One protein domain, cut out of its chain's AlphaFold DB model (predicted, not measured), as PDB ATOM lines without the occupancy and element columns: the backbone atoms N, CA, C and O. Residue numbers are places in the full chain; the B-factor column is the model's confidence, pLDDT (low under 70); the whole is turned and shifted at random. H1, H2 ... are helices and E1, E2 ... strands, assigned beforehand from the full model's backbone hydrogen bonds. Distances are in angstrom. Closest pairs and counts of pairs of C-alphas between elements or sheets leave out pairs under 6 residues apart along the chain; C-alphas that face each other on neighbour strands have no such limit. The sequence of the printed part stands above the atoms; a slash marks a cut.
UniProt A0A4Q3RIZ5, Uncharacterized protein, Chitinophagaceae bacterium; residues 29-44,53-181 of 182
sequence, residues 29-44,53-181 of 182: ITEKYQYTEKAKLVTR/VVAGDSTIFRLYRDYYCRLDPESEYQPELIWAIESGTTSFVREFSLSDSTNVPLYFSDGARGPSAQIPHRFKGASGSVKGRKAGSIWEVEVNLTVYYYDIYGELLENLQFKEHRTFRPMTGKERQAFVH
ATOM      1  N   ILE A  29      21.912  25.962  22.257       64.12
ATOM      2  CA  ILE A  29      23.166  25.254  22.501       64.12
ATOM      3  C   ILE A  29      23.888  25.963  23.648       64.12
ATOM      4  O   ILE A  29      24.311  27.109  23.492       64.12
ATOM      5  N   THR A  30      24.038  25.308  24.802       71.06
ATOM      6  CA  THR A  30      24.968  25.795  25.837       71.06
ATOM      7  C   THR A  30      26.269  25.022  25.738       71.06
ATOM      8  O   THR A  30      26.310  23.823  26.005       71.06
ATOM      9  N   GLU A  31      27.346  25.718  25.380       74.44
ATOM     10  CA  GLU A  31      28.675  25.122  25.268       74.44
ATOM     11  C   GLU A  31      29.540  25.445  26.487       74.44
ATOM     12  O   GLU A  31      29.585  26.588  26.954       74.44
ATOM     13  N   LYS A  32      30.262  24.451  27.011       81.56
ATOM     14  CA  LYS A  32      31.218  24.640  28.111       81.56
ATOM     15  C   LYS A  32      32.554  23.975  27.796       81.56
ATOM     16  O   LYS A  32      32.601  22.831  27.352       81.56
ATOM     17  N   TYR A  33      33.631  24.696  28.109       86.38
ATOM     18  CA  TYR A  33      35.022  24.297  27.876       86.38
ATOM     19  C   TYR A  33      35.757  24.259  29.209       86.38
ATOM     20  O   TYR A  33      35.984  25.296  29.843       86.38
ATOM     21  N   GLN A  34      36.070  23.060  29.685       89.06
ATOM     22  CA  GLN A  34      36.545  22.855  31.048       89.06
ATOM     23  C   GLN A  34      37.707  21.878  31.098       89.06
ATOM     24  O   GLN A  34      37.751  20.923  30.326       89.06
ATOM     25  N   TYR A  35      38.629  22.077  32.035       89.81
ATOM     26  CA  TYR A  35      39.704  21.123  32.275       89.81
ATOM     27  C   TYR A  35      39.960  20.889  33.765       89.81
ATOM     28  O   TYR A  35      39.634  21.718  34.613       89.81
ATOM     29  N   THR A  36      40.560  19.753  34.097       87.81
ATOM     30  CA  THR A  36      41.007  19.429  35.454       87.81
ATOM     31  C   THR A  36      42.362  18.734  35.408       87.81
ATOM     32  O   THR A  36      42.632  17.949  34.501       87.81
ATOM     33  N   GLU A  37      43.231  19.035  36.368       87.19
ATOM     34  CA  GLU A  37      44.573  18.453  36.467       87.19
ATOM     35  C   GLU A  37      44.625  17.360  37.534       87.19
ATOM     36  O   GLU A  37      43.819  17.346  38.473       87.19
ATOM     37  N   LYS A  38      45.615  16.465  37.410       83.38
ATOM     38  CA  LYS A  38      45.832  15.335  38.328       83.38
ATOM     39  C   LYS A  38      44.540  14.548  38.542       83.38
ATOM     40  O   LYS A  38      44.095  14.308  39.667       83.38
ATOM     41  N   ALA A  39      43.874  14.246  37.436       76.31
ATOM     42  CA  ALA A  39      42.638  13.494  37.420       76.31
ATOM     43  C   ALA A  39      42.841  12.185  36.659       76.31
ATOM     44  O   ALA A  39      43.654  12.103  35.738       76.31
ATOM     45  N   LYS A  40      42.076  11.171  37.063       70.69
ATOM     46  CA  LYS A  40      41.991   9.883  36.380       70.69
ATOM     47  C   LYS A  40      40.715   9.863  35.560       70.69
ATOM     48  O   LYS A  40      39.646  10.177  36.080       70.69
ATOM     49  N   LEU A  41      40.832   9.493  34.292       63.91
ATOM     50  CA  LEU A  41      39.681   9.341  33.417       63.91
ATOM     51  C   LEU A  41      39.142   7.918  33.572       63.91
ATOM     52  O   LEU A  41      39.728   6.967  33.056       63.91
ATOM     53  N   VAL A  42      38.058   7.771  34.334       55.81
ATOM     54  CA  VAL A  42      37.382   6.486  34.548       55.81
ATOM     55  C   VAL A  42      36.172   6.421  33.627       55.81
ATOM     56  O   VAL A  42      35.268   7.246  33.705       55.81
ATOM     57  N   THR A  43      36.139   5.432  32.742       49.41
ATOM     58  CA  THR A  43      35.002   5.215  31.844       49.41
ATOM     59  C   THR A  43      33.837   4.596  32.594       49.41
ATOM     60  O   THR A  43      34.001   3.532  33.197       49.41
ATOM     61  N   ARG A  44      32.643   5.188  32.513       44.84
ATOM     62  CA  ARG A  44      31.424   4.511  32.965       44.84
ATOM     63  C   ARG A  44      31.033   3.386  31.995       44.84
ATOM     64  O   ARG A  44      30.955   3.625  30.790       44.84
ATOM     65  N   VAL A  53      40.639   3.141  30.128       47.06
ATOM     66  CA  VAL A  53      41.967   3.612  29.713       47.06
ATOM     67  C   VAL A  53      41.955   5.116  30.022       47.06
ATOM     68  O   VAL A  53      41.128   5.840  29.474       47.06
ATOM     69  N   VAL A  54      42.694   5.635  31.009       51.94
ATOM     70  CA  VAL A  54      44.153   5.574  31.225       51.94
ATOM     71  C   VAL A  54      44.489   5.537  32.730       51.94
ATOM     72  O   VAL A  54      43.882   6.242  33.536       51.94
ATOM     73  N   ALA A  55      45.502   4.748  33.097       46.06
ATOM     74  CA  ALA A  55      46.125   4.736  34.419       46.06
ATOM     75  C   ALA A  55      47.144   5.887  34.556       46.06
ATOM     76  O   ALA A  55      48.137   5.904  33.838       46.06
ATOM     77  N   GLY A  56      46.917   6.833  35.475       61.31
ATOM     78  CA  GLY A  56      47.905   7.862  35.837       61.31
ATOM     79  C   GLY A  56      47.303   9.214  36.222       61.31
ATOM     80  O   GLY A  56      46.091   9.404  36.158       61.31
ATOM     81  N   ASP A  57      48.163  10.154  36.618       74.31
ATOM     82  CA  ASP A  57      47.797  11.563  36.780       74.31
ATOM     83  C   ASP A  57      47.775  12.230  35.401       74.31
ATOM     84  O   ASP A  57      48.788  12.285  34.705       74.31
ATOM     85  N   SER A  58      46.617  12.739  34.983       83.44
ATOM     86  CA  SER A  58      46.441  13.396  33.682       83.44
ATOM     87  C   SER A  58      45.801  14.774  33.821       83.44
ATOM     88  O   SER A  58      45.154  15.082  34.828       83.44
ATOM     89  N   THR A  59      45.962  15.593  32.784       87.06
ATOM     90  CA  THR A  59      45.113  16.766  32.556       87.06
ATOM     91  C   THR A  59      43.985  16.353  31.625       87.06
ATOM     92  O   THR A  59      44.232  15.919  30.500       87.06
ATOM     93  N   ILE A  60      42.751  16.455  32.104       85.00
ATOM     94  CA  ILE A  60      41.555  16.041  31.376       85.00
ATOM     95  C   ILE A  60      40.827  17.281  30.889       85.00
ATOM     96  O   ILE A  60      40.580  18.197  31.670       85.00
ATOM     97  N   PHE A  61      40.457  17.278  29.616       86.56
ATOM     98  CA  PHE A  61      39.666  18.313  28.974       86.56
ATOM     99  C   PHE A  61      38.276  17.775  28.670       86.56
ATOM    100  O   PHE A  61      38.117  16.601  28.333       86.56
ATOM    101  N   ARG A  62      37.282  18.652  28.781       81.94
ATOM    102  CA  ARG A  62      35.879  18.394  28.484       81.94
ATOM    103  C   ARG A  62      35.327  19.549  27.663       81.94
ATOM    104  O   ARG A  62      35.335  20.697  28.114       81.94
ATOM    105  N   LEU A  63      34.835  19.219  26.480       80.69
ATOM    106  CA  LEU A  63      33.941  20.050  25.693       80.69
ATOM    107  C   LEU A  63      32.543  19.468  25.833       80.69
ATOM    108  O   LEU A  63      32.342  18.270  25.658       80.69
ATOM    109  N   TYR A  64      31.596  20.317  26.185       72.81
ATOM    110  CA  TYR A  64      30.242  19.924  26.532       72.81
ATOM    111  C   TYR A  64      29.260  20.780  25.747       72.81
ATOM    112  O   TYR A  64      29.434  22.000  25.715       72.81
ATOM    113  N   ARG A  65      28.250  20.159  25.134       70.38
ATOM    114  CA  ARG A  65      27.184  20.838  24.396       70.38
ATOM    115  C   ARG A  65      25.827  20.330  24.885       70.38
ATOM    116  O   ARG A  65      25.490  19.178  24.643       70.38
ATOM    117  N   ASP A  66      25.065  21.199  25.540       66.31
ATOM    118  CA  ASP A  66      23.651  20.961  25.852       66.31
ATOM    119  C   ASP A  66      22.788  21.391  24.679       66.31
ATOM    120  O   ASP A  66      22.840  22.563  24.302       66.31
ATOM    121  N   TYR A  67      21.950  20.493  24.174       62.28
ATOM    122  CA  TYR A  67      20.850  20.845  23.286       62.28
ATOM    123  C   TYR A  67      19.539  20.821  24.065       62.28
ATOM    124  O   TYR A  67      19.112  19.773  24.550       62.28
ATOM    125  N   TYR A  68      18.867  21.970  24.136       61.12
ATOM    126  CA  TYR A  68      17.514  22.049  24.683       61.12
ATOM    127  C   TYR A  68      16.487  21.995  23.559       61.12
ATOM    128  O   TYR A  68      16.385  22.920  22.747       61.12
ATOM    129  N   CYS A  69      15.703  20.922  23.540       63.78
ATOM    130  CA  CYS A  69      14.651  20.705  22.559       63.78
ATOM    131  C   CYS A  69      13.314  21.181  23.137       63.78
ATOM    132  O   CYS A  69      12.821  20.647  24.129       63.78
ATOM    133  N   ARG A  70      12.719  22.219  22.534       56.00
ATOM    134  CA  ARG A  70      11.515  22.879  23.083       56.00
ATOM    135  C   ARG A  70      10.291  21.968  23.137       56.00
ATOM    136  O   ARG A  70       9.431  22.156  23.991       56.00
ATOM    137  N   LEU A  71      10.198  21.036  22.194       53.59
ATOM    138  CA  LEU A  71       9.031  20.175  22.001       53.59
ATOM    139  C   LEU A  71       9.186  18.798  22.655       53.59
ATOM    140  O   LEU A  71       8.218  18.045  22.699       53.59
ATOM    141  N   ASP A  72      10.378  18.482  23.162       55.00
ATOM    142  CA  ASP A  72      10.662  17.216  23.832       55.00
ATOM    143  C   ASP A  72      11.826  17.381  24.831       55.00
ATOM    144  O   ASP A  72      12.983  17.114  24.493       55.00
ATOM    145  N   PRO A  73      11.546  17.853  26.059       50.09
ATOM    146  CA  PRO A  73      12.563  18.019  27.096       50.09
ATOM    147  C   PRO A  73      13.139  16.685  27.602       50.09
ATOM    148  O   PRO A  73      14.175  16.687  28.254       50.09
ATOM    149  N   GLU A  74      12.527  15.532  27.299       49.44
ATOM    150  CA  GLU A  74      13.126  14.222  27.611       49.44
ATOM    151  C   GLU A  74      14.191  13.802  26.578       49.44
ATOM    152  O   GLU A  74      14.977  12.880  26.823       49.44
ATOM    153  N   SER A  75      14.259  14.503  25.441       47.16
ATOM    154  CA  SER A  75      15.244  14.309  24.372       47.16
ATOM    155  C   SER A  75      16.470  15.234  24.485       47.16
ATOM    156  O   SER A  75      17.144  15.487  23.488       47.16
ATOM    157  N   GLU A  76      16.789  15.722  25.693       48.19
ATOM    158  CA  GLU A  76      17.979  16.539  26.001       48.19
ATOM    159  C   GLU A  76      19.290  15.876  25.554       48.19
ATOM    160  O   GLU A  76      19.852  15.020  26.240       48.19
ATOM    161  N   TYR A  77      19.798  16.281  24.391       55.22
ATOM    162  CA  TYR A  77      21.015  15.715  23.828       55.22
ATOM    163  C   TYR A  77      22.242  16.374  24.465       55.22
ATOM    164  O   TYR A  77      22.387  17.597  24.410       55.22
ATOM    165  N   GLN A  78      23.130  15.565  25.054       58.50
ATOM    166  CA  GLN A  78      24.347  16.043  25.734       58.50
ATOM    167  C   GLN A  78      25.639  15.445  25.158       58.50
ATOM    168  O   GLN A  78      26.318  14.664  25.828       58.50
ATOM    169  N   PRO A  79      26.004  15.796  23.913       61.16
ATOM    170  CA  PRO A  79      27.323  15.573  23.356       61.16
ATOM    171  C   PRO A  79      28.406  16.063  24.296       61.16
ATOM    172  O   PRO A  79      28.494  17.248  24.631       61.16
ATOM    173  N   GLU A  80      29.315  15.157  24.613       69.31
ATOM    174  CA  GLU A  80      30.550  15.505  25.288       69.31
ATOM    175  C   GLU A  80      31.725  15.002  24.468       69.31
ATOM    176  O   GLU A  80      31.658  13.939  23.863       69.31
ATOM    177  N   LEU A  81      32.804  15.773  24.432       74.69
ATOM    178  CA  LEU A  81      34.106  15.310  23.986       74.69
ATOM    179  C   LEU A  81      35.058  15.433  25.159       74.69
ATOM    180  O   LEU A  81      35.309  16.527  25.667       74.69
ATOM    181  N   ILE A  82      35.588  14.296  25.587       77.25
ATOM    182  CA  ILE A  82      36.529  14.219  26.698       77.25
ATOM    183  C   ILE A  82      37.811  13.594  26.185       77.25
ATOM    184  O   ILE A  82      37.739  12.528  25.590       77.25
ATOM    185  N   TRP A  83      38.959  14.212  26.462       79.38
ATOM    186  CA  TRP A  83      40.286  13.649  26.194       79.38
ATOM    187  C   TRP A  83      41.256  13.981  27.332       79.38
ATOM    188  O   TRP A  83      41.037  14.910  28.107       79.38
ATOM    189  N   ALA A  84      42.347  13.220  27.443       81.44
ATOM    190  CA  ALA A  84      43.336  13.383  28.512       81.44
ATOM    191  C   ALA A  84      44.766  13.459  27.970       81.44
ATOM    192  O   ALA A  84      45.139  12.628  27.147       81.44
ATOM    193  N   ILE A  85      45.573  14.401  28.453       85.25
ATOM    194  CA  ILE A  85      47.023  14.490  28.203       85.25
ATOM    195  C   ILE A  85      47.799  14.193  29.488       85.25
ATOM    196  O   ILE A  85      47.245  14.272  30.586       85.25
ATOM    197  N   GLU A  86      49.089  13.894  29.364       84.12
ATOM    198  CA  GLU A  86      49.962  13.681  30.518       84.12
ATOM    199  C   GLU A  86      50.023  14.929  31.419       84.12
ATOM    200  O   GLU A  86      50.055  16.070  30.943       84.12
ATOM    201  N   SER A  87      50.005  14.729  32.737       84.12
ATOM    202  CA  SER A  87      50.139  15.826  33.701       84.12
ATOM    203  C   SER A  87      51.482  16.554  33.538       84.12
ATOM    204  O   SER A  87      52.488  15.951  33.190       84.12
ATOM    205  N   GLY A  88      51.511  17.868  33.778       85.50
ATOM    206  CA  GLY A  88      52.716  18.692  33.598       85.50
ATOM    207  C   GLY A  88      52.989  19.137  32.154       85.50
ATOM    208  O   GLY A  88      53.791  20.044  31.944       85.50
ATOM    209  N   THR A  89      52.275  18.581  31.173       89.75
ATOM    210  CA  THR A  89      52.324  19.039  29.779       89.75
ATOM    211  C   THR A  89      51.910  20.510  29.673       89.75
ATOM    212  O   THR A  89      50.879  20.911  30.214       89.75
ATOM    213  N   THR A  90      52.685  21.321  28.948       94.12
ATOM    214  CA  THR A  90      52.399  22.753  28.705       94.12
ATOM    215  C   THR A  90      51.939  23.048  27.279       94.12
ATOM    216  O   THR A  90      51.382  24.114  27.020       94.12
ATOM    217  N   SER A  91      52.130  22.110  26.352       95.69
ATOM    218  CA  SER A  91      51.579  22.159  24.998       95.69
ATOM    219  C   SER A  91      51.380  20.753  24.448       95.69
ATOM    220  O   SER A  91      52.098  19.836  24.844       95.69
ATOM    221  N   PHE A  92      50.413  20.567  23.555       92.56
ATOM    222  CA  PHE A  92      50.152  19.268  22.947       92.56
ATOM    223  C   PHE A  92      49.583  19.400  21.536       92.56
ATOM    224  O   PHE A  92      48.937  20.391  21.195       92.56
ATOM    225  N   VAL A  93      49.779  18.343  20.750       92.19
ATOM    226  CA  VAL A  93      49.079  18.077  19.494       92.19
ATOM    227  C   VAL A  93      48.616  16.632  19.550       92.19
ATOM    228  O   VAL A  93      49.397  15.735  19.867       92.19
ATOM    229  N   ARG A  94      47.334  16.408  19.290       85.19
ATOM    230  CA  ARG A  94      46.736  15.083  19.256       85.19
ATOM    231  C   ARG A  94      45.982  14.907  17.959       85.19
ATOM    232  O   ARG A  94      45.006  15.609  17.722       85.19
ATOM    233  N   GLU A  95      46.436  13.951  17.170       86.12
ATOM    234  CA  GLU A  95      45.792  13.550  15.928       86.12
ATOM    235  C   GLU A  95      44.803  12.415  16.198       86.12
ATOM    236  O   GLU A  95      45.029  11.549  17.047       86.12
ATOM    237  N   PHE A  96      43.700  12.434  15.466       79.56
ATOM    238  CA  PHE A  96      42.644  11.442  15.498       79.56
ATOM    239  C   PHE A  96      42.445  10.942  14.076       79.56
ATOM    240  O   PHE A  96      42.257  11.725  13.141       79.56
ATOM    241  N   SER A  97      42.471   9.629  13.918       76.69
ATOM    242  CA  SER A  97      42.113   8.954  12.681       76.69
ATOM    243  C   SER A  97      40.852   8.127  12.923       76.69
ATOM    244  O   SER A  97      40.599   7.672  14.044       76.69
ATOM    245  N   LEU A  98      40.065   7.895  11.869       71.38
ATOM    246  CA  LEU A  98      38.865   7.062  11.965       71.38
ATOM    247  C   LEU A  98      39.185   5.674  12.542       71.38
ATOM    248  O   LEU A  98      38.442   5.186  13.390       71.38
ATOM    249  N   SER A  99      40.319   5.082  12.156       65.25
ATOM    250  CA  SER A  99      40.779   3.781  12.650       65.25
ATOM    251  C   SER A  99      41.231   3.795  14.116       65.25
ATOM    252  O   SER A  99      40.976   2.830  14.834       65.25
ATOM    253  N   ASP A 100      41.850   4.884  14.588       51.62
ATOM    254  CA  ASP A 100      42.459   4.961  15.930       51.62
ATOM    255  C   ASP A 100      41.560   5.618  16.980       51.62
ATOM    256  O   ASP A 100      41.859   5.592  18.176       51.62
ATOM    257  N   SER A 101      40.434   6.188  16.560       49.38
ATOM    258  CA  SER A 101      39.463   6.875  17.420       49.38
ATOM    259  C   SER A 101      38.830   6.001  18.517       49.38
ATOM    260  O   SER A 101      38.203   6.525  19.433       49.38
ATOM    261  N   THR A 102      39.032   4.678  18.464       49.16
ATOM    262  CA  THR A 102      38.667   3.724  19.528       49.16
ATOM    263  C   THR A 102      39.739   3.576  20.616       49.16
ATOM    264  O   THR A 102      39.441   3.094  21.708       49.16
ATOM    265  N   ASN A 103      40.981   3.985  20.333       41.66
ATOM    266  CA  ASN A 103      42.137   3.900  21.232       41.66
ATOM    267  C   ASN A 103      42.439   5.228  21.929       41.66
ATOM    268  O   ASN A 103      43.000   5.242  23.026       41.66
ATOM    269  N   VAL A 104      42.071   6.347  21.308       47.88
ATOM    270  CA  VAL A 104      42.121   7.649  21.961       47.88
ATOM    271  C   VAL A 104      40.803   7.833  22.700       47.88
ATOM    272  O   VAL A 104      39.763   7.777  22.048       47.88
ATOM    273  N   PRO A 105      40.804   8.042  24.029       50.38
ATOM    274  CA  PRO A 105      39.574   8.312  24.748       50.38
ATOM    275  C   PRO A 105      38.990   9.620  24.217       50.38
ATOM    276  O   PRO A 105      39.438  10.691  24.610       50.38
ATOM    277  N   LEU A 106      38.064   9.510  23.270       51.00
ATOM    278  CA  LEU A 106      37.032  10.479  22.960       51.00
ATOM    279  C   LEU A 106      35.764   9.864  23.511       51.00
ATOM    280  O   LEU A 106      35.144   9.007  22.885       51.00
ATOM    281  N   TYR A 107      35.432  10.240  24.739       57.50
ATOM    282  CA  TYR A 107      34.169   9.806  25.307       57.50
ATOM    283  C   TYR A 107      33.085  10.729  24.819       57.50
ATOM    284  O   TYR A 107      33.118  11.918  25.122       57.50
ATOM    285  N   PHE A 108      32.146  10.128  24.103       50.31
ATOM    286  CA  PHE A 108      30.880  10.724  23.763       50.31
ATOM    287  C   PHE A 108      29.805  10.106  24.653       50.31
ATOM    288  O   PHE A 108      29.564   8.899  24.598       50.31
ATOM    289  N   SER A 109      29.216  10.904  25.542       46.44
ATOM    290  CA  SER A 109      28.069  10.453  26.325       46.44
ATOM    291  C   SER A 109      26.820  10.633  25.475       46.44
ATOM    292  O   SER A 109      26.404  11.756  25.222       46.44
ATOM    293  N   ASP A 110      26.199   9.530  25.060       46.31
ATOM    294  CA  ASP A 110      24.838   9.541  24.521       46.31
ATOM    295  C   ASP A 110      23.859   9.807  25.685       46.31
ATOM    296  O   ASP A 110      23.218   8.905  26.241       46.31
ATOM    297  N   GLY A 111      23.845  11.050  26.165       37.56
ATOM    298  CA  GLY A 111      22.739  11.606  26.929       37.56
ATOM    299  C   GLY A 111      21.647  11.955  25.931       37.56
ATOM    300  O   GLY A 111      21.871  12.801  25.079       37.56
ATOM    301  N   ALA A 112      20.534  11.235  26.016       37.97
ATOM    302  CA  ALA A 112      19.347  11.280  25.169       37.97
ATOM    303  C   ALA A 112      19.466  10.843  23.704       37.97
ATOM    304  O   ALA A 112      20.499  10.856  23.035       37.97
ATOM    305  N   ARG A 113      18.316  10.360  23.243       44.59
ATOM    306  CA  ARG A 113      18.071   9.798  21.928       44.59
ATOM    307  C   ARG A 113      18.321  10.898  20.896       44.59
ATOM    308  O   ARG A 113      17.486  11.775  20.728       44.59
ATOM    309  N   GLY A 114      19.464  10.849  20.212       40.34
ATOM    310  CA  GLY A 114      19.708  11.720  19.059       40.34
ATOM    311  C   GLY A 114      18.597  11.592  17.994       40.34
ATOM    312  O   GLY A 114      17.739  10.712  18.101       40.34
ATOM    313  N   PRO A 115      18.623  12.389  16.912       39.72
ATOM    314  CA  PRO A 115      17.575  12.434  15.866       39.72
ATOM    315  C   PRO A 115      17.226  11.065  15.255       39.72
ATOM    316  O   PRO A 115      16.130  10.819  14.747       39.72
ATOM    317  N   SER A 116      18.175  10.146  15.350       40.53
ATOM    318  CA  SER A 116      18.110   8.761  14.910       40.53
ATOM    319  C   SER A 116      17.581   7.789  15.977       40.53
ATOM    320  O   SER A 116      17.794   6.588  15.852       40.53
ATOM    321  N   ALA A 117      16.843   8.282  16.984       42.97
ATOM    322  CA  ALA A 117      16.223   7.613  18.145       42.97
ATOM    323  C   ALA A 117      15.552   6.234  17.932       42.97
ATOM    324  O   ALA A 117      15.109   5.607  18.893       42.97
ATOM    325  N   GLN A 118      15.438   5.767  16.690       43.09
ATOM    326  CA  GLN A 118      14.890   4.475  16.293       43.09
ATOM    327  C   GLN A 118      15.960   3.390  16.082       43.09
ATOM    328  O   GLN A 118      15.605   2.215  16.038       43.09
ATOM    329  N   ILE A 119      17.248   3.741  15.979       42.84
ATOM    330  CA  ILE A 119      18.343   2.785  15.768       42.84
ATOM    331  C   ILE A 119      19.396   2.999  16.864       42.84
ATOM    332  O   ILE A 119      19.756   4.139  17.144       42.84
ATOM    333  N   PRO A 120      19.899   1.941  17.524       49.78
ATOM    334  CA  PRO A 120      20.955   2.096  18.512       49.78
ATOM    335  C   PRO A 120      22.196   2.731  17.871       49.78
ATOM    336  O   PRO A 120      22.851   2.113  17.033       49.78
ATOM    337  N   HIS A 121      22.539   3.953  18.275       49.47
ATOM    338  CA  HIS A 121      23.802   4.565  17.875       49.47
ATOM    339  C   HIS A 121      24.951   3.829  18.527       49.47
ATOM    340  O   HIS A 121      24.896   3.423  19.690       49.47
ATOM    341  N   ARG A 122      26.024   3.669  17.767       53.66
ATOM    342  CA  ARG A 122      27.328   3.398  18.343       53.66
ATOM    343  C   ARG A 122      28.246   4.485  17.824       53.66
ATOM    344  O   ARG A 122      28.475   4.569  16.620       53.66
ATOM    345  N   PHE A 123      28.772   5.304  18.728       54.81
ATOM    346  CA  PHE A 123      29.940   6.121  18.425       54.81
ATOM    347  C   PHE A 123      31.017   5.212  17.820       54.81
ATOM    348  O   PHE A 123      31.386   4.205  18.434       54.81
ATOM    349  N   LYS A 124      31.469   5.509  16.597       59.34
ATOM    350  CA  LYS A 124      32.449   4.660  15.900       59.34
ATOM    351  C   LYS A 124      33.599   5.428  15.244       59.34
ATOM    352  O   LYS A 124      34.488   4.770  14.716       59.34
ATOM    353  N   GLY A 125      33.664   6.760  15.358       68.25
ATOM    354  CA  GLY A 125      34.965   7.413  15.262       68.25
ATOM    355  C   GLY A 125      35.017   8.927  15.135       68.25
ATOM    356  O   GLY A 125      34.005   9.624  15.086       68.25
ATOM    357  N   ALA A 126      36.247   9.431  15.087       75.94
ATOM    358  CA  ALA A 126      36.569  10.834  14.885       75.94
ATOM    359  C   ALA A 126      37.825  10.973  14.024       75.94
ATOM    360  O   ALA A 126      38.706  10.115  14.056       75.94
ATOM    361  N   SER A 127      37.926  12.071  13.285       84.50
ATOM    362  CA  SER A 127      39.126  12.425  12.529       84.50
ATOM    363  C   SER A 127      39.487  13.892  12.707       84.50
ATOM    364  O   SER A 127      38.592  14.735  12.798       84.50
ATOM    365  N   GLY A 128      40.776  14.202  12.659       88.62
ATOM    366  CA  GLY A 128      41.295  15.564  12.723       88.62
ATOM    367  C   GLY A 128      42.291  15.725  13.861       88.62
ATOM    368  O   GLY A 128      42.973  14.772  14.216       88.62
ATOM    369  N   SER A 129      42.365  16.913  14.453       89.56
ATOM    370  CA  SER A 129      43.366  17.221  15.472       89.56
ATOM    371  C   SER A 129      42.819  18.093  16.597       89.56
ATOM    372  O   SER A 129      41.946  18.934  16.378       89.56
ATOM    373  N   VAL A 130      43.396  17.943  17.786       89.19
ATOM    374  CA  VAL A 130      43.268  18.906  18.884       89.19
ATOM    375  C   VAL A 130      44.657  19.360  19.293       89.19
ATOM    376  O   VAL A 130      45.543  18.540  19.545       89.19
ATOM    377  N   LYS A 131      44.844  20.672  19.375       95.00
ATOM    378  CA  LYS A 131      46.109  21.307  19.735       95.00
ATOM    379  C   LYS A 131      45.865  22.238  20.900       95.00
ATOM    380  O   LYS A 131      44.826  22.887  20.955       95.00
ATOM    381  N   GLY A 132      46.801  22.326  21.831       95.50
ATOM    382  CA  GLY A 132      46.638  23.238  22.952       95.50
ATOM    383  C   GLY A 132      47.944  23.738  23.522       95.50
ATOM    384  O   GLY A 132      48.981  23.080  23.420       95.50
ATOM    385  N   ARG A 133      47.875  24.908  24.151       96.50
ATOM    386  CA  ARG A 133      48.975  25.558  24.860       96.50
ATOM    387  C   ARG A 133      48.470  26.140  26.176       96.50
ATOM    388  O   ARG A 133      47.400  26.739  26.235       96.50
ATOM    389  N   LYS A 134      49.258  25.981  27.233       93.44
ATOM    390  CA  LYS A 134      48.966  26.542  28.549       93.44
ATOM    391  C   LYS A 134      49.513  27.967  28.654       93.44
ATOM    392  O   LYS A 134      50.695  28.197  28.408       93.44
ATOM    393  N   ALA A 135      48.662  28.903  29.063       90.81
ATOM    394  CA  ALA A 135      49.003  30.293  29.345       90.81
ATOM    395  C   ALA A 135      48.580  30.619  30.788       90.81
ATOM    396  O   ALA A 135      47.417  30.899  31.078       90.81
ATOM    397  N   GLY A 136      49.520  30.511  31.730       87.56
ATOM    398  CA  GLY A 136      49.222  30.639  33.160       87.56
ATOM    399  C   GLY A 136      48.308  29.514  33.667       87.56
ATOM    400  O   GLY A 136      48.653  28.335  33.579       87.56
ATOM    401  N   SER A 137      47.149  29.878  34.217       85.88
ATOM    402  CA  SER A 137      46.118  28.957  34.728       85.88
ATOM    403  C   SER A 137      45.012  28.656  33.712       85.88
ATOM    404  O   SER A 137      43.931  28.204  34.082       85.88
ATOM    405  N   ILE A 138      45.248  28.956  32.439       89.75
ATOM    406  CA  ILE A 138      44.268  28.834  31.369       89.75
ATOM    407  C   ILE A 138      44.877  28.008  30.233       89.75
ATOM    408  O   ILE A 138      46.083  28.067  29.984       89.75
ATOM    409  N   TRP A 139      44.042  27.236  29.541       94.69
ATOM    410  CA  TRP A 139      44.426  26.520  28.327       94.69
ATOM    411  C   TRP A 139      43.796  27.164  27.096       94.69
ATOM    412  O   TRP A 139      42.580  27.316  27.023       94.69
ATOM    413  N   GLU A 140      44.625  27.504  26.119       96.00
ATOM    414  CA  GLU A 140      44.216  27.896  24.772       96.00
ATOM    415  C   GLU A 140      44.211  26.628  23.918       96.00
ATOM    416  O   GLU A 140      45.236  25.949  23.823       96.00
ATOM    417  N   VAL A 141      43.059  26.255  23.360       93.69
ATOM    418  CA  VAL A 141      42.885  24.996  22.627       93.69
ATOM    419  C   VAL A 141      42.234  25.264  21.277       93.69
ATOM    420  O   VAL A 141      41.177  25.887  21.190       93.69
ATOM    421  N   GLU A 142      42.857  24.737  20.231       94.00
ATOM    422  CA  GLU A 142      42.320  24.663  18.880       94.00
ATOM    423  C   GLU A 142      41.814  23.240  18.623       94.00
ATOM    424  O   GLU A 142      42.562  22.260  18.704       94.00
ATOM    425  N   VAL A 143      40.526  23.130  18.321       87.44
ATOM    426  CA  VAL A 143      39.843  21.887  17.979       87.44
ATOM    427  C   VAL A 143      39.508  21.937  16.496       87.44
ATOM    428  O   VAL A 143      38.817  22.844  16.035       87.44
ATOM    429  N   ASN A 144      39.976  20.941  15.753       89.38
ATOM    430  CA  ASN A 144      39.570  20.686  14.379       89.38
ATOM    431  C   ASN A 144      39.239  19.201  14.250       89.38
ATOM    432  O   ASN A 144      40.067  18.408  13.806       89.38
ATOM    433  N   LEU A 145      38.049  18.823  14.709       81.12
ATOM    434  CA  LEU A 145      37.566  17.449  14.717       81.12
ATOM    435  C   LEU A 145      36.293  17.310  13.898       81.12
ATOM    436  O   LEU A 145      35.407  18.159  13.931       81.12
ATOM    437  N   THR A 146      36.182  16.187  13.203       81.31
ATOM    438  CA  THR A 146      34.913  15.675  12.690       81.31
ATOM    439  C   THR A 146      34.599  14.387  13.430       81.31
ATOM    440  O   THR A 146      35.428  13.481  13.469       81.31
ATOM    441  N   VAL A 147      33.424  14.322  14.042       76.44
ATOM    442  CA  VAL A 147      32.908  13.154  14.756       76.44
ATOM    443  C   VAL A 147      31.860  12.483  13.886       76.44
ATOM    444  O   VAL A 147      31.014  13.167  13.317       76.44
ATOM    445  N   TYR A 148      31.918  11.159  13.781       71.81
ATOM    446  CA  TYR A 148      31.086  10.381  12.872       71.81
ATOM    447  C   TYR A 148      30.184   9.428  13.654       71.81
ATOM    448  O   TYR A 148      30.650   8.611  14.458       71.81
ATOM    449  N   TYR A 149      28.886   9.512  13.374       67.69
ATOM    450  CA  TYR A 149      27.873   8.628  13.934       67.69
ATOM    451  C   TYR A 149      27.536   7.565  12.919       67.69
ATOM    452  O   TYR A 149      27.136   7.875  11.801       67.69
ATOM    453  N   TYR A 150      27.665   6.315  13.338       62.59
ATOM    454  CA  TYR A 150      27.284   5.179  12.527       62.59
ATOM    455  C   TYR A 150      26.181   4.401  13.230       62.59
ATOM    456  O   TYR A 150      26.104   4.357  14.465       62.59
ATOM    457  N   ASP A 151      25.344   3.750  12.440       61.91
ATOM    458  CA  ASP A 151      24.365   2.817  12.963       61.91
ATOM    459  C   ASP A 151      25.014   1.475  13.378       61.91
ATOM    460  O   ASP A 151      26.243   1.269  13.349       61.91
ATOM    461  N   ILE A 152      24.181   0.525  13.813       59.78
ATOM    462  CA  ILE A 152      24.656  -0.812  14.185       59.78
ATOM    463  C   ILE A 152      25.234  -1.599  13.001       59.78
ATOM    464  O   ILE A 152      26.109  -2.434  13.237       59.78
ATOM    465  N   TYR A 153      24.820  -1.295  11.771       65.31
ATOM    466  CA  TYR A 153      25.233  -1.956  10.533       65.31
ATOM    467  C   TYR A 153      26.463  -1.306   9.875       65.31
ATOM    468  O   TYR A 153      27.072  -1.909   8.997       65.31
ATOM    469  N   GLY A 154      26.903  -0.145  10.368       64.50
ATOM    470  CA  GLY A 154      28.064   0.581   9.851       64.50
ATOM    471  C   GLY A 154      27.724   1.638   8.802       64.50
ATOM    472  O   GLY A 154      28.641   2.159   8.171       64.50
ATOM    473  N   GLU A 155      26.449   1.987   8.630       68.69
ATOM    474  CA  GLU A 155      26.040   3.105   7.785       68.69
ATOM    475  C   GLU A 155      26.269   4.432   8.508       68.69
ATOM    476  O   GLU A 155      25.980   4.565   9.700       68.69
ATOM    477  N   LEU A 156      26.822   5.413   7.791       68.00
ATOM    478  CA  LEU A 156      27.037   6.755   8.320       68.00
ATOM    479  C   LEU A 156      25.688   7.467   8.462       68.00
ATOM    480  O   LEU A 156      25.005   7.707   7.470       68.00
ATOM    481  N   LEU A 157      25.347   7.847   9.689       62.56
ATOM    482  CA  LEU A 157      24.138   8.594  10.023       62.56
ATOM    483  C   LEU A 157      24.377  10.107   9.991       62.56
ATOM    484  O   LEU A 157      23.563  10.849   9.450       62.56
ATOM    485  N   GLU A 158      25.482  10.571  10.578       65.38
ATOM    486  CA  GLU A 158      25.749  12.001  10.759       65.38
ATOM    487  C   GLU A 158      27.245  12.293  10.932       65.38
ATOM    488  O   GLU A 158      28.010  11.452  11.417       65.38
ATOM    489  N   ASN A 159      27.655  13.515  10.571       71.06
ATOM    490  CA  ASN A 159      28.936  14.091  10.953       71.06
ATOM    491  C   ASN A 159      28.759  15.391  11.759       71.06
ATOM    492  O   ASN A 159      28.063  16.313  11.351       71.06
ATOM    493  N   LEU A 160      29.438  15.491  12.902       72.31
ATOM    494  CA  LEU A 160      29.502  16.719  13.692       72.31
ATOM    495  C   LEU A 160      30.891  17.331  13.571       72.31
ATOM    496  O   LEU A 160      31.893  16.692  13.893       72.31
ATOM    497  N   GLN A 161      30.954  18.580  13.117       77.75
ATOM    498  CA  GLN A 161      32.208  19.320  13.012       77.75
ATOM    499  C   GLN A 161      32.423  20.212  14.238       77.75
ATOM    500  O   GLN A 161      31.555  20.983  14.646       77.75
ATOM    501  N   PHE A 162      33.629  20.132  14.787       77.12
ATOM    502  CA  PHE A 162      34.150  20.985  15.845       77.12
ATOM    503  C   PHE A 162      35.365  21.706  15.263       77.12
ATOM    504  O   PHE A 162      36.443  21.125  15.163       77.12
ATOM    505  N   LYS A 163      35.165  22.941  14.799       84.06
ATOM    506  CA  LYS A 163      36.211  23.790  14.209       84.06
ATOM    507  C   LYS A 163      36.258  25.099  14.966       84.06
ATOM    508  O   LYS A 163      35.579  26.059  14.608       84.06
ATOM    509  N   GLU A 164      37.005  25.114  16.055       86.06
ATOM    510  CA  GLU A 164      36.994  26.243  16.967       86.06
ATOM    511  C   GLU A 164      38.291  26.415  17.736       86.06
ATOM    512  O   GLU A 164      39.002  25.463  18.044       86.06
ATOM    513  N   HIS A 165      38.558  27.667  18.085       90.62
ATOM    514  CA  HIS A 165      39.596  28.049  19.025       90.62
ATOM    515  C   HIS A 165      38.903  28.558  20.287       90.62
ATOM    516  O   HIS A 165      38.069  29.473  20.230       90.62
ATOM    517  N   ARG A 166      39.185  27.911  21.418       91.19
ATOM    518  CA  ARG A 166      38.514  28.149  22.693       91.19
ATOM    519  C   ARG A 166      39.484  28.167  23.855       91.19
ATOM    520  O   ARG A 166      40.538  27.536  23.849       91.19
ATOM    521  N   THR A 167      39.048  28.865  24.890       91.81
ATOM    522  CA  THR A 167      39.749  28.965  26.155       91.81
ATOM    523  C   THR A 167      39.096  28.029  27.161       91.81
ATOM    524  O   THR A 167      37.911  28.153  27.466       91.81
ATOM    525  N   PHE A 168      39.870  27.090  27.690       91.25
ATOM    526  CA  PHE A 168      39.415  26.133  28.685       91.25
ATOM    527  C   PHE A 168      39.695  26.682  30.078       91.25
ATOM    528  O   PHE A 168      40.836  27.006  30.421       91.25
ATOM    529  N   ARG A 169      38.641  26.760  30.897       90.38
ATOM    530  CA  ARG A 169      38.751  27.162  32.302       90.38
ATOM    531  C   ARG A 169      38.921  25.947  33.213       90.38
ATOM    532  O   ARG A 169      38.418  24.870  32.881       90.38
ATOM    533  N   PRO A 170      39.556  26.101  34.383       89.06
ATOM    534  CA  PRO A 170      39.564  25.031  35.364       89.06
ATOM    535  C   PRO A 170      38.130  24.683  35.794       89.06
ATOM    536  O   PRO A 170      37.260  25.553  35.943       89.06
ATOM    537  N   MET A 171      37.881  23.390  35.986       88.31
ATOM    538  CA  MET A 171      36.678  22.887  36.639       88.31
ATOM    539  C   MET A 171      36.659  23.347  38.098       88.31
ATOM    540  O   MET A 171      37.666  23.298  38.807       88.31
ATOM    541  N   THR A 172      35.490  23.763  38.568       86.38
ATOM    542  CA  THR A 172      35.231  24.025  39.986       86.38
ATOM    543  C   THR A 172      35.191  22.719  40.786       86.38
ATOM    544  O   THR A 172      35.057  21.630  40.226       86.38
ATOM    545  N   GLY A 173      35.257  22.802  42.120       80.19
ATOM    546  CA  GLY A 173      35.211  21.617  42.988       80.19
ATOM    547  C   GLY A 173      33.965  20.744  42.778       80.19
ATOM    548  O   GLY A 173      34.087  19.523  42.708       80.19
ATOM    549  N   LYS A 174      32.786  21.360  42.595       79.19
ATOM    550  CA  LYS A 174      31.531  20.642  42.303       79.19
ATOM    551  C   LYS A 174      31.567  19.959  40.932       79.19
ATOM    552  O   LYS A 174      31.197  18.795  40.823       79.19
ATOM    553  N   GLU A 175      32.060  20.658  39.906       76.75
ATOM    554  CA  GLU A 175      32.207  20.106  38.549       76.75
ATOM    555  C   GLU A 175      33.182  18.923  38.535       76.75
ATOM    556  O   GLU A 175      32.902  17.898  37.922       76.75
ATOM    557  N   ARG A 176      34.290  19.020  39.281       72.94
ATOM    558  CA  ARG A 176      35.268  17.934  39.411       72.94
ATOM    559  C   ARG A 176      34.680  16.701  40.102       72.94
ATOM    560  O   ARG A 176      34.965  15.590  39.672       72.94
ATOM    561  N   GLN A 177      33.867  16.876  41.145       66.12
ATOM    562  CA  GLN A 177      33.212  15.757  41.836       66.12
ATOM    563  C   GLN A 177      32.212  15.035  40.929       66.12
ATOM    564  O   GLN A 177      32.277  13.814  40.834       66.12
ATOM    565  N   ALA A 178      31.368  15.779  40.208       63.88
ATOM    566  CA  ALA A 178      30.429  15.214  39.236       63.88
ATOM    567  C   ALA A 178      31.132  14.541  38.045       63.88
ATOM    568  O   ALA A 178      30.582  13.644  37.421       63.88
ATOM    569  N   PHE A 179      32.356  14.963  37.721       65.19
ATOM    570  CA  PHE A 179      33.144  14.373  36.642       65.19
ATOM    571  C   PHE A 179      33.857  13.070  37.046       65.19
ATOM    572  O   PHE A 179      33.997  12.164  36.229       65.19
ATOM    573  N   VAL A 180      34.326  12.970  38.297       53.28
ATOM    574  CA  VAL A 180      35.009  11.774  38.838       53.28
ATOM    575  C   VAL A 180      34.007  10.729  39.342       53.28
ATOM    576  O   VAL A 180      34.263   9.529  39.253       53.28
ATOM    577  N   HIS A 181      32.855  11.189  39.827       39.62
ATOM    578  CA  HIS A 181      31.717  10.381  40.248       39.62
ATOM    579  C   HIS A 181      30.466  10.814  39.472       39.62
ATOM    580  O   HIS A 181      29.543  11.362  40.082       39.62
TER     581      HIS A 181
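What this domain is: This is residues 29 to 44 and 53 to 181 of the 182 residues of an uncharacterized protein of Chitinophagaceae bacterium (UniProt A0A4Q3RIZ5). One seven-stranded sheet folds back on itself into an open, curled barrel-like shape: E1, E2 and E3 form one leaf, E4, E5 and E6 the facing leaf, and E7 joins them as the hinge. The short helix H1 packs on the outside of the curl, across E1, while the long link of residues 97 to 121 passes the open side between E3 and E5. The printed part has 145 residues, with seven named strands, E1 to E7 in chain order, and then one named helix, H1; the class is mostly strand. The mixed sheet has the order E3, E2, E1, E7, E6, E5, E4. The whole is compact, with a radius of gyration of the C-alphas of 15.4 A and spans of 45 by 33 by 28 A.

How they stand to each other: E1, residues 29 to 39, is antiparallel to E2, residues 58 to 68, at 162 degrees, with N 34 and O 62 2.9 A apart. E2 forms a hairpin with E3, residues 80 to 86; N 83 and O 61 are 3.1 A apart. E3 is an edge strand, as is E4, residues 91 to 96; their closest C-alphas, those of Ile 85 and Phe 92, are 7.8 A apart. E4, E5, residues 122 to 135, E6, residues 138 to 150, and E7, residues 156 to 170, form a meander, each strand the antiparallel neighbour of the one before. Within hydrogen-bond range are N 94 and O 130 at 2.8 A for E4 and E5, N 131 and O 142 at 2.9 A for E5 and E6, and N 162 and O 145 at 2.8 A for E6 and E7. E5 bends by 67 degrees at residue 127, E6 by 58 degrees at 142 and E7 by 79 degrees at 167. E7 is staggered, pairing with E6 over residues 156 to 168 and with E1 over 169 to 170. E7 and E1 are parallel, at 62 degrees, with N 35 and O 169 2.9 A apart. H1, residues 173 to 180, is on the sheet at a height of 9.4 A, over E1 and across the strands, at 84 degrees to E1 on the local plane; their closest C-alphas, those of Thr 36 and Arg 176, are 7.1 A apart. In H1 every O i to N i+4 pair is within hydrogen-bond range.

Where its parts are: E1 begins at C-alpha 29, (23.166, 25.254, 22.501), and is 27.2 A long. E2 measures 31.5 A, E5 36.3 A, E6 34.7 A and E7 35.0 A; E3, E4 and H1 are shorter. E7 ends at C-alpha 170, (39.564, 25.031, 35.364), and H1 at C-alpha 180, (35.009, 11.774, 38.838).

The domain as a whole: The C-alphas farthest apart, those of Gly 136 and Tyr 153, are 46.4 A apart. Residues 45 to 52 are cut out, with 11.1 A between C-alphas 44 and 53. The links E2 to E3 and E4 to E5 are long. Mean pLDDT of the printed part is 70.7; 66 residues are under 70, among them 66 to 80 and 99 to 125.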